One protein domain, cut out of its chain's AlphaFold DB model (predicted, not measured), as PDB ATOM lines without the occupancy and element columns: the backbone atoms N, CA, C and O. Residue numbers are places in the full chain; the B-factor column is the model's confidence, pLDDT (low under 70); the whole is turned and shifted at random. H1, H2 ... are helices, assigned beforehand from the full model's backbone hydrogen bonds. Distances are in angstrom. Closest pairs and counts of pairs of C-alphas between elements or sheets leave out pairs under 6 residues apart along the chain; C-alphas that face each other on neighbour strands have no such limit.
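AT A GLANCE: This is residues 4 to 62 of the 184 residues of an uncharacterized protein of Streptomyces rochei (UniProt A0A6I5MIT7). One long helix, H3, makes the long axis, and the rest of the printed part lies along one side of it: short H1 near its last part, tiny H2 at the corner by its first residues, and a long unnamed stretch, residues 12 to 31, running between those two. Early in that stretch, residues 14 to 15 pair with residues 18 to 19 as a small antiparallel turn. The printed part has 59 residues, with three named helices in the order H1, H2, H3 and no named strand; the class is all helix. It is only just loose, close to compact, with a radius of gyration of the C-alphas of 12.6 A, and elongated, spanning 40 by 24 by 16 A.

IN THESE COORDINATES: H3 holds residues 37 to 60 and is 34.5 A long, from C-alpha 37 at (185.374, 173.284, 242.680) to C-alpha 60 at (164.686, 187.693, 219.167). H1 holds residues 4 to 11, beginning with C-alpha 4 at (176.521, 179.589, 221.227), and is 10.7 A long. H2, residues 32 to 35, measures 5.0 A.

HOW THE PARTS SIT: H3 touches H1 with its residues 51 to 58 alone; the closest C-alphas are those of Gly 8 and Val 55, 5.9 A apart. H1 and H3 run the same way at a steep tilt of 46 degrees. H2 and H3 touch only at the corner by their tight link; their closest C-alphas, of Lys 33 and Tyr 40, are 5.2 A apart. H1 and H2 are apart. Each O i to N i+4 pair is within hydrogen-bond range in H3, and 3 of 4 are in H1; H2 is too short for such a pair.

THE WHOLE: The two C-alphas farthest apart are those of Glu 35 and Gly 62, at 40.0 A. The link from H1 to H2 is long, with 20 residues. The printed part has no cut. Its mean pLDDT is 89.1, and no printed residue is under 70.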
ATOM      1  N   LEU A   4     176.744 178.410 220.393       92.81
ATOM      2  CA  LEU A   4     176.521 179.589 221.227       92.81
ATOM      3  C   LEU A   4     177.617 180.643 221.028       92.81
ATOM      4  O   LEU A   4     177.299 181.807 220.812       92.81
ATOM      5  N   ASP A   5     178.889 180.249 220.979       93.38
ATOM      6  CA  ASP A   5     180.020 181.142 220.707       93.38
ATOM      7  C   ASP A   5     179.890 181.795 219.325       93.38
ATOM      8  O   ASP A   5     180.187 182.974 219.122       93.38
ATOM      9  N   ARG A   6     179.450 181.018 218.326       95.44
ATOM     10  CA  ARG A   6     179.254 181.523 216.966       95.44
ATOM     11  C   ARG A   6     178.148 182.576 216.948       95.44
ATOM     12  O   ARG A   6     178.356 183.630 216.344       95.44
ATOM     13  N   ARG A   7     177.015 182.304 217.601       96.62
ATOM     14  CA  ARG A   7     175.876 183.227 217.735       96.62
ATOM     15  C   ARG A   7     176.266 184.472 218.534       96.62
ATOM     16  O   ARG A   7     176.177 185.577 218.003       96.62
ATOM     17  N   GLY A   8     176.860 184.295 219.711       95.88
ATOM     18  CA  GLY A   8     177.402 185.368 220.548       95.88
ATOM     19  C   GLY A   8     178.393 186.259 219.797       95.88
ATOM     20  O   GLY A   8     178.268 187.481 219.834       95.88
ATOM     21  N   SER A   9     179.299 185.688 218.995       96.44
ATOM     22  CA  SER A   9     180.260 186.483 218.213       96.44
ATOM     23  C   SER A   9     179.620 187.398 217.160       96.44
ATOM     24  O   SER A   9     180.228 188.393 216.768       96.44
ATOM     25  N   ARG A  10     178.399 187.096 216.692       96.62
ATOM     26  CA  ARG A  10     177.650 187.965 215.760       96.62
ATOM     27  C   ARG A  10     177.006 189.160 216.463       96.62
ATOM     28  O   ARG A  10     176.745 190.167 215.802       96.62
ATOM     29  N   ILE A  11     176.749 189.022 217.762       96.50
ATOM     30  CA  ILE A  11     176.045 189.995 218.602       96.50
ATOM     31  C   ILE A  11     177.053 190.907 219.301       96.50
ATOM     32  O   ILE A  11     176.968 192.124 219.160       96.50
ATOM     33  N   PHE A  12     178.033 190.319 219.990       95.69
ATOM     34  CA  PHE A  12     179.011 191.024 220.828       95.69
ATOM     35  C   PHE A  12     180.345 191.289 220.116       95.69
ATOM     36  O   PHE A  12     181.148 192.122 220.535       95.69
ATOM     37  N   GLY A  13     180.592 190.605 218.995       95.12
ATOM     38  CA  GLY A  13     181.883 190.634 218.315       95.12
ATOM     39  C   GLY A  13     182.898 189.687 218.958       95.12
ATOM     40  O   GLY A  13     182.543 188.733 219.654       95.12
ATOM     41  N   ARG A  14     184.183 189.924 218.673       93.62
ATOM     42  CA  ARG A  14     185.287 189.111 219.189       93.62
ATOM     43  C   ARG A  14     186.418 189.950 219.744       93.62
ATOM     44  O   ARG A  14     186.735 191.006 219.198       93.62
ATOM     45  N   LYS A  15     187.105 189.395 220.737       90.69
ATOM     46  CA  LYS A  15     188.332 189.932 221.315       90.69
ATOM     47  C   LYS A  15     189.307 188.785 221.548       90.69
ATOM     48  O   LYS A  15     188.957 187.786 222.153       90.69
ATOM     49  N   GLN A  16     190.517 188.907 220.998       88.12
ATOM     50  CA  GLN A  16     191.576 187.889 221.123       88.12
ATOM     51  C   GLN A  16     191.151 186.461 220.706       88.12
ATOM     52  O   GLN A  16     191.648 185.476 221.232       88.12
ATOM     53  N   GLY A  17     190.253 186.342 219.719       87.06
ATOM     54  CA  GLY A  17     189.781 185.052 219.192       87.06
ATOM     55  C   GLY A  17     188.515 184.509 219.861       87.06
ATOM     56  O   GLY A  17     187.839 183.671 219.257       87.06
ATOM     57  N   GLU A  18     188.140 185.054 221.015       90.31
ATOM     58  CA  GLU A  18     186.966 184.671 221.803       90.31
ATOM     59  C   GLU A  18     185.817 185.669 221.619       90.31
ATOM     60  O   GLU A  18     185.999 186.747 221.044       90.31
ATOM     61  N   VAL A  19     184.613 185.301 222.060       93.19
ATOM     62  CA  VAL A  19     183.464 186.217 222.092       93.19
ATOM     63  C   VAL A  19     183.728 187.302 223.134       93.19
ATOM     64  O   VAL A  19     184.143 186.999 224.249       93.19
ATOM     65  N   ASP A  20     183.478 188.566 222.786       93.31
ATOM     66  CA  ASP A  20     183.653 189.695 223.712       93.31
ATOM     67  C   ASP A  20     182.420 189.859 224.614       93.31
ATOM     68  O   ASP A  20     181.674 190.834 224.501       93.31
ATOM     69  N   TRP A  21     182.181 188.850 225.454       91.56
ATOM     70  CA  TRP A  21     181.046 188.787 226.371       91.56
ATOM     71  C   TRP A  21     180.956 190.045 227.252       91.56
ATOM     72  O   TRP A  21     181.981 190.531 227.740       91.56
ATOM     73  N   PRO A  22     179.746 190.590 227.482       88.62
ATOM     74  CA  PRO A  22     179.582 191.673 228.436       88.62
ATOM     75  C   PRO A  22     179.908 191.194 229.855       88.62
ATOM     76  O   PRO A  22     179.833 190.006 230.169       88.62
ATOM     77  N   SER A  23     180.261 192.142 230.724       79.31
ATOM     78  CA  SER A  23     180.545 191.844 232.131       79.31
ATOM     79  C   SER A  23     179.366 191.109 232.771       79.31
ATOM     80  O   SER A  23     178.218 191.532 232.613       79.31
ATOM     81  N   GLY A  24     179.669 190.012 233.468       75.69
ATOM     82  CA  GLY A  24     178.693 189.186 234.176       75.69
ATOM     83  C   GLY A  24     178.234 187.935 233.486       75.69
ATOM     84  O   GLY A  24     177.577 187.117 234.118       75.69
ATOM     85  N   VAL A  25     178.580 187.796 232.215       80.50
ATOM     86  CA  VAL A  25     178.420 186.549 231.464       80.50
ATOM     87  C   VAL A  25     179.763 186.087 230.886       80.50
ATOM     88  O   VAL A  25     179.829 185.178 230.057       80.50
ATOM     89  N   ASP A  26     180.852 186.720 231.327       78.56
ATOM     90  CA  ASP A  26     182.232 186.320 231.100       78.56
ATOM     91  C   ASP A  26     182.657 185.172 232.030       78.56
ATOM     92  O   ASP A  26     181.948 184.803 232.967       78.56
ATOM     93  N   SER A  27     183.794 184.548 231.709       77.75
ATOM     94  CA  SER A  27     184.265 183.324 232.369       77.75
ATOM     95  C   SER A  27     184.437 183.501 233.879       77.75
ATOM     96  O   SER A  27     184.941 184.543 234.312       77.75
ATOM     97  N   PRO A  28     184.110 182.484 234.702       79.44
ATOM     98  CA  PRO A  28     184.182 182.602 236.141       79.44
ATOM     99  C   PRO A  28     185.651 182.685 236.539       79.44
ATOM    100  O   PRO A  28     186.554 182.210 235.838       79.44
ATOM    101  N   GLN A  29     185.906 183.280 237.695       81.00
ATOM    102  CA  GLN A  29     187.264 183.501 238.165       81.00
ATOM    103  C   GLN A  29     188.004 182.168 238.348       81.00
ATOM    104  O   GLN A  29     187.584 181.308 239.117       81.00
ATOM    105  N   TRP A  30     189.127 181.998 237.643       83.00
ATOM    106  CA  TRP A  30     189.835 180.714 237.547       83.00
ATOM    107  C   TRP A  30     190.291 180.145 238.899       83.00
ATOM    108  O   TRP A  30     190.432 178.930 239.030       83.00
ATOM    109  N   TRP A  31     190.516 180.994 239.906       85.94
ATOM    110  CA  TRP A  31     190.933 180.558 241.241       85.94
ATOM    111  C   TRP A  31     189.831 179.810 241.997       85.94
ATOM    112  O   TRP A  31     190.157 178.912 242.775       85.94
ATOM    113  N   LEU A  32     188.548 180.077 241.703       85.50
ATOM    114  CA  LEU A  32     187.423 179.334 242.284       85.50
ATOM    115  C   LEU A  32     187.543 177.837 241.997       85.50
ATOM    116  O   LEU A  32     187.257 177.027 242.866       85.50
ATOM    117  N   LYS A  33     188.073 177.459 240.828       87.81
ATOM    118  CA  LYS A  33     188.291 176.054 240.463       87.81
ATOM    119  C   LYS A  33     189.195 175.306 241.448       87.81
ATOM    120  O   LYS A  33     189.107 174.087 241.552       87.81
ATOM    121  N   ARG A  34     190.101 176.016 242.125       88.94
ATOM    122  CA  ARG A  34     191.026 175.436 243.105       88.94
ATOM    123  C   ARG A  34     190.487 175.521 244.532       88.94
ATOM    124  O   ARG A  34     190.736 174.604 245.305       88.94
ATOM    125  N   GLU A  35     189.830 176.621 244.880       93.19
ATOM    126  CA  GLU A  35     189.350 176.879 246.245       93.19
ATOM    127  C   GLU A  35     188.033 176.166 246.551       93.19
ATOM    128  O   GLU A  35     187.874 175.618 247.637       93.19
ATOM    129  N   ASP A  36     187.111 176.162 245.591       90.88
ATOM    130  CA  ASP A  36     185.767 175.609 245.729       90.88
ATOM    131  C   ASP A  36     185.285 175.086 244.360       90.88
ATOM    132  O   ASP A  36     184.600 175.792 243.608       90.88
ATOM    133  N   PRO A  37     185.699 173.859 243.981       89.69
ATOM    134  CA  PRO A  37     185.374 173.284 242.680       89.69
ATOM    135  C   PRO A  37     183.867 173.149 242.441       89.69
ATOM    136  O   PRO A  37     183.414 173.345 241.317       89.69
ATOM    137  N   GLU A  38     183.084 172.852 243.481       89.25
ATOM    138  CA  GLU A  38     181.625 172.724 243.371       89.25
ATOM    139  C   GLU A  38     180.985 174.070 243.033       89.25
ATOM    140  O   GLU A  38     180.173 174.169 242.107       89.25
ATOM    141  N   LYS A  39     181.408 175.138 243.716       85.12
ATOM    142  CA  LYS A  39     180.983 176.497 243.379       85.12
ATOM    143  C   LYS A  39     181.438 176.909 241.985       85.12
ATOM    144  O   LYS A  39     180.666 177.541 241.273       85.12
ATOM    145  N   TYR A  40     182.652 176.547 241.570       87.12
ATOM    146  CA  TYR A  40     183.126 176.825 240.215       87.12
ATOM    147  C   TYR A  40     182.237 176.173 239.150       87.12
ATOM    148  O   TYR A  40     181.803 176.862 238.232       87.12
ATOM    149  N   GLU A  41     181.915 174.885 239.286       86.69
ATOM    150  CA  GLU A  41     181.015 174.192 238.352       86.69
ATOM    151  C   GLU A  41     179.607 174.816 238.348       86.69
ATOM    152  O   GLU A  41     178.999 174.983 237.288       86.69
ATOM    153  N   CYS A  42     179.106 175.248 239.512       83.88
ATOM    154  CA  CYS A  42     177.842 175.981 239.609       83.88
ATOM    155  C   CYS A  42     177.884 177.315 238.842       83.88
ATOM    156  O   CYS A  42     176.966 177.621 238.081       83.88
ATOM    157  N   GLU A  43     178.958 178.094 238.990       83.31
ATOM    158  CA  GLU A  43     179.145 179.361 238.275       83.31
ATOM    159  C   GLU A  43     179.336 179.156 236.765       83.31
ATOM    160  O   GLU A  43     178.788 179.923 235.979       83.31
ATOM    161  N   VAL A  44     180.026 178.092 236.335       86.50
ATOM    162  CA  VAL A  44     180.133 177.721 234.911       86.50
ATOM    163  C   VAL A  44     178.753 177.423 234.322       86.50
ATOM    164  O   VAL A  44     178.417 177.933 233.252       86.50
ATOM    165  N   ALA A  45     177.930 176.629 235.014       83.94
ATOM    166  CA  ALA A  45     176.579 176.312 234.555       83.94
ATOM    167  C   ALA A  45     175.686 177.565 234.492       83.94
ATOM    168  O   ALA A  45     174.975 177.769 233.506       83.94
ATOM    169  N   ARG A  46     175.764 178.435 235.508       81.56
ATOM    170  CA  ARG A  46     175.047 179.722 235.549       81.56
ATOM    171  C   ARG A  46     175.462 180.642 234.409       81.56
ATOM    172  O   ARG A  46     174.607 181.207 233.735       81.56
ATOM    173  N   GLN A  47     176.764 180.764 234.169       86.25
ATOM    174  CA  GLN A  47     177.299 181.569 233.081       86.25
ATOM    175  C   GLN A  47     176.822 181.048 231.724       86.25
ATOM    176  O   GLN A  47     176.395 181.842 230.889       86.25
ATOM    177  N   ALA A  48     176.862 179.733 231.497       87.38
ATOM    178  CA  ALA A  48     176.404 179.142 230.244       87.38
ATOM    179  C   ALA A  48     174.921 179.451 229.977       87.38
ATOM    180  O   ALA A  48     174.557 179.781 228.845       87.38
ATOM    181  N   ASP A  49     174.069 179.405 231.008       85.25
ATOM    182  CA  ASP A  49     172.662 179.782 230.861       85.25
ATOM    183  C   ASP A  49     172.486 181.285 230.612       85.25
ATOM    184  O   ASP A  49     171.769 181.679 229.696       85.25
ATOM    185  N   ALA A  50     173.214 182.134 231.338       86.06
ATOM    186  CA  ALA A  50     173.178 183.576 231.131       86.06
ATOM    187  C   ALA A  50     173.632 183.986 229.717       86.06
ATOM    188  O   ALA A  50     172.990 184.818 229.072       86.06
ATOM    189  N   GLN A  51     174.699 183.364 229.201       90.88
ATOM    190  CA  GLN A  51     175.164 183.535 227.822       90.88
ATOM    191  C   GLN A  51     174.106 183.101 226.809       90.88
ATOM    192  O   GLN A  51     173.888 183.784 225.808       90.88
ATOM    193  N   ARG A  52     173.425 181.980 227.061       90.50
ATOM    194  CA  ARG A  52     172.334 181.502 226.209       90.50
ATOM    195  C   ARG A  52     171.168 182.488 226.196       90.50
ATOM    196  O   ARG A  52     170.738 182.889 225.118       90.50
ATOM    197  N   VAL A  53     170.713 182.927 227.366       88.62
ATOM    198  CA  VAL A  53     169.582 183.850 227.538       88.62
ATOM    199  C   VAL A  53     169.842 185.187 226.856       88.62
ATOM    200  O   VAL A  53     168.997 185.655 226.096       88.62
ATOM    201  N   ILE A  54     171.014 185.797 227.067       90.38
ATOM    202  CA  ILE A  54     171.321 187.096 226.457       90.38
ATOM    203  C   ILE A  54     171.448 186.993 224.930       90.38
ATOM    204  O   ILE A  54     171.042 187.911 224.219       90.38
ATOM    205  N   VAL A  55     171.972 185.874 224.411       93.56
ATOM    206  CA  VAL A  55     172.053 185.619 222.965       93.56
ATOM    207  C   VAL A  55     170.663 185.416 222.371       93.56
ATOM    208  O   VAL A  55     170.342 186.060 221.378       93.56
ATOM    209  N   GLU A  56     169.832 184.563 222.974       92.44
ATOM    210  CA  GLU A  56     168.461 184.305 222.516       92.44
ATOM    211  C   GLU A  56     167.609 185.580 222.552       92.44
ATOM    212  O   GLU A  56     166.940 185.898 221.570       92.44
ATOM    213  N   TRP A  57     167.694 186.356 223.637       92.00
ATOM    214  CA  TRP A  57     166.997 187.635 223.770       92.00
ATOM    215  C   TRP A  57     167.448 188.645 222.709       92.00
ATOM    216  O   TRP A  57     166.623 189.269 222.045       92.00
ATOM    217  N   ALA A  58     168.759 188.786 222.490       94.81
ATOM    218  CA  ALA A  58     169.268 189.703 221.478       94.81
ATOM    219  C   ALA A  58     168.890 189.262 220.054       94.81
ATOM    220  O   ALA A  58     168.545 190.109 219.234       94.81
ATOM    221  N   GLU A  59     168.901 187.961 219.750       95.69
ATOM    222  CA  GLU A  59     168.459 187.440 218.450       95.69
ATOM    223  C   GLU A  59     166.965 187.653 218.211       95.69
ATOM    224  O   GLU A  59     166.594 188.050 217.106       95.69
ATOM    225  N   TRP A  60     166.130 187.457 219.237       94.94
ATOM    226  CA  TRP A  60     164.686 187.693 219.167       94.94
ATOM    227  C   TRP A  60     164.357 189.111 218.683       94.94
ATOM    228  O   TRP A  60     163.511 189.293 217.811       94.94
ATOM    229  N   TYR A  61     165.090 190.108 219.183       95.06
ATOM    230  CA  TYR A  61     164.932 191.512 218.790       95.06
ATOM    231  C   TYR A  61     165.874 191.961 217.652       95.06
ATOM    232  O   TYR A  61     165.894 193.138 217.290       95.06
ATOM    233  N   GLY A  62     166.683 191.058 217.081       96.31
ATOM    234  CA  GLY A  62     167.633 191.371 216.003       96.31
ATOM    235  C   GLY A  62     168.780 192.314 216.402       96.31
ATOM    236  O   GLY A  62     169.322 193.037 215.561       96.31
TER     237      GLY A  62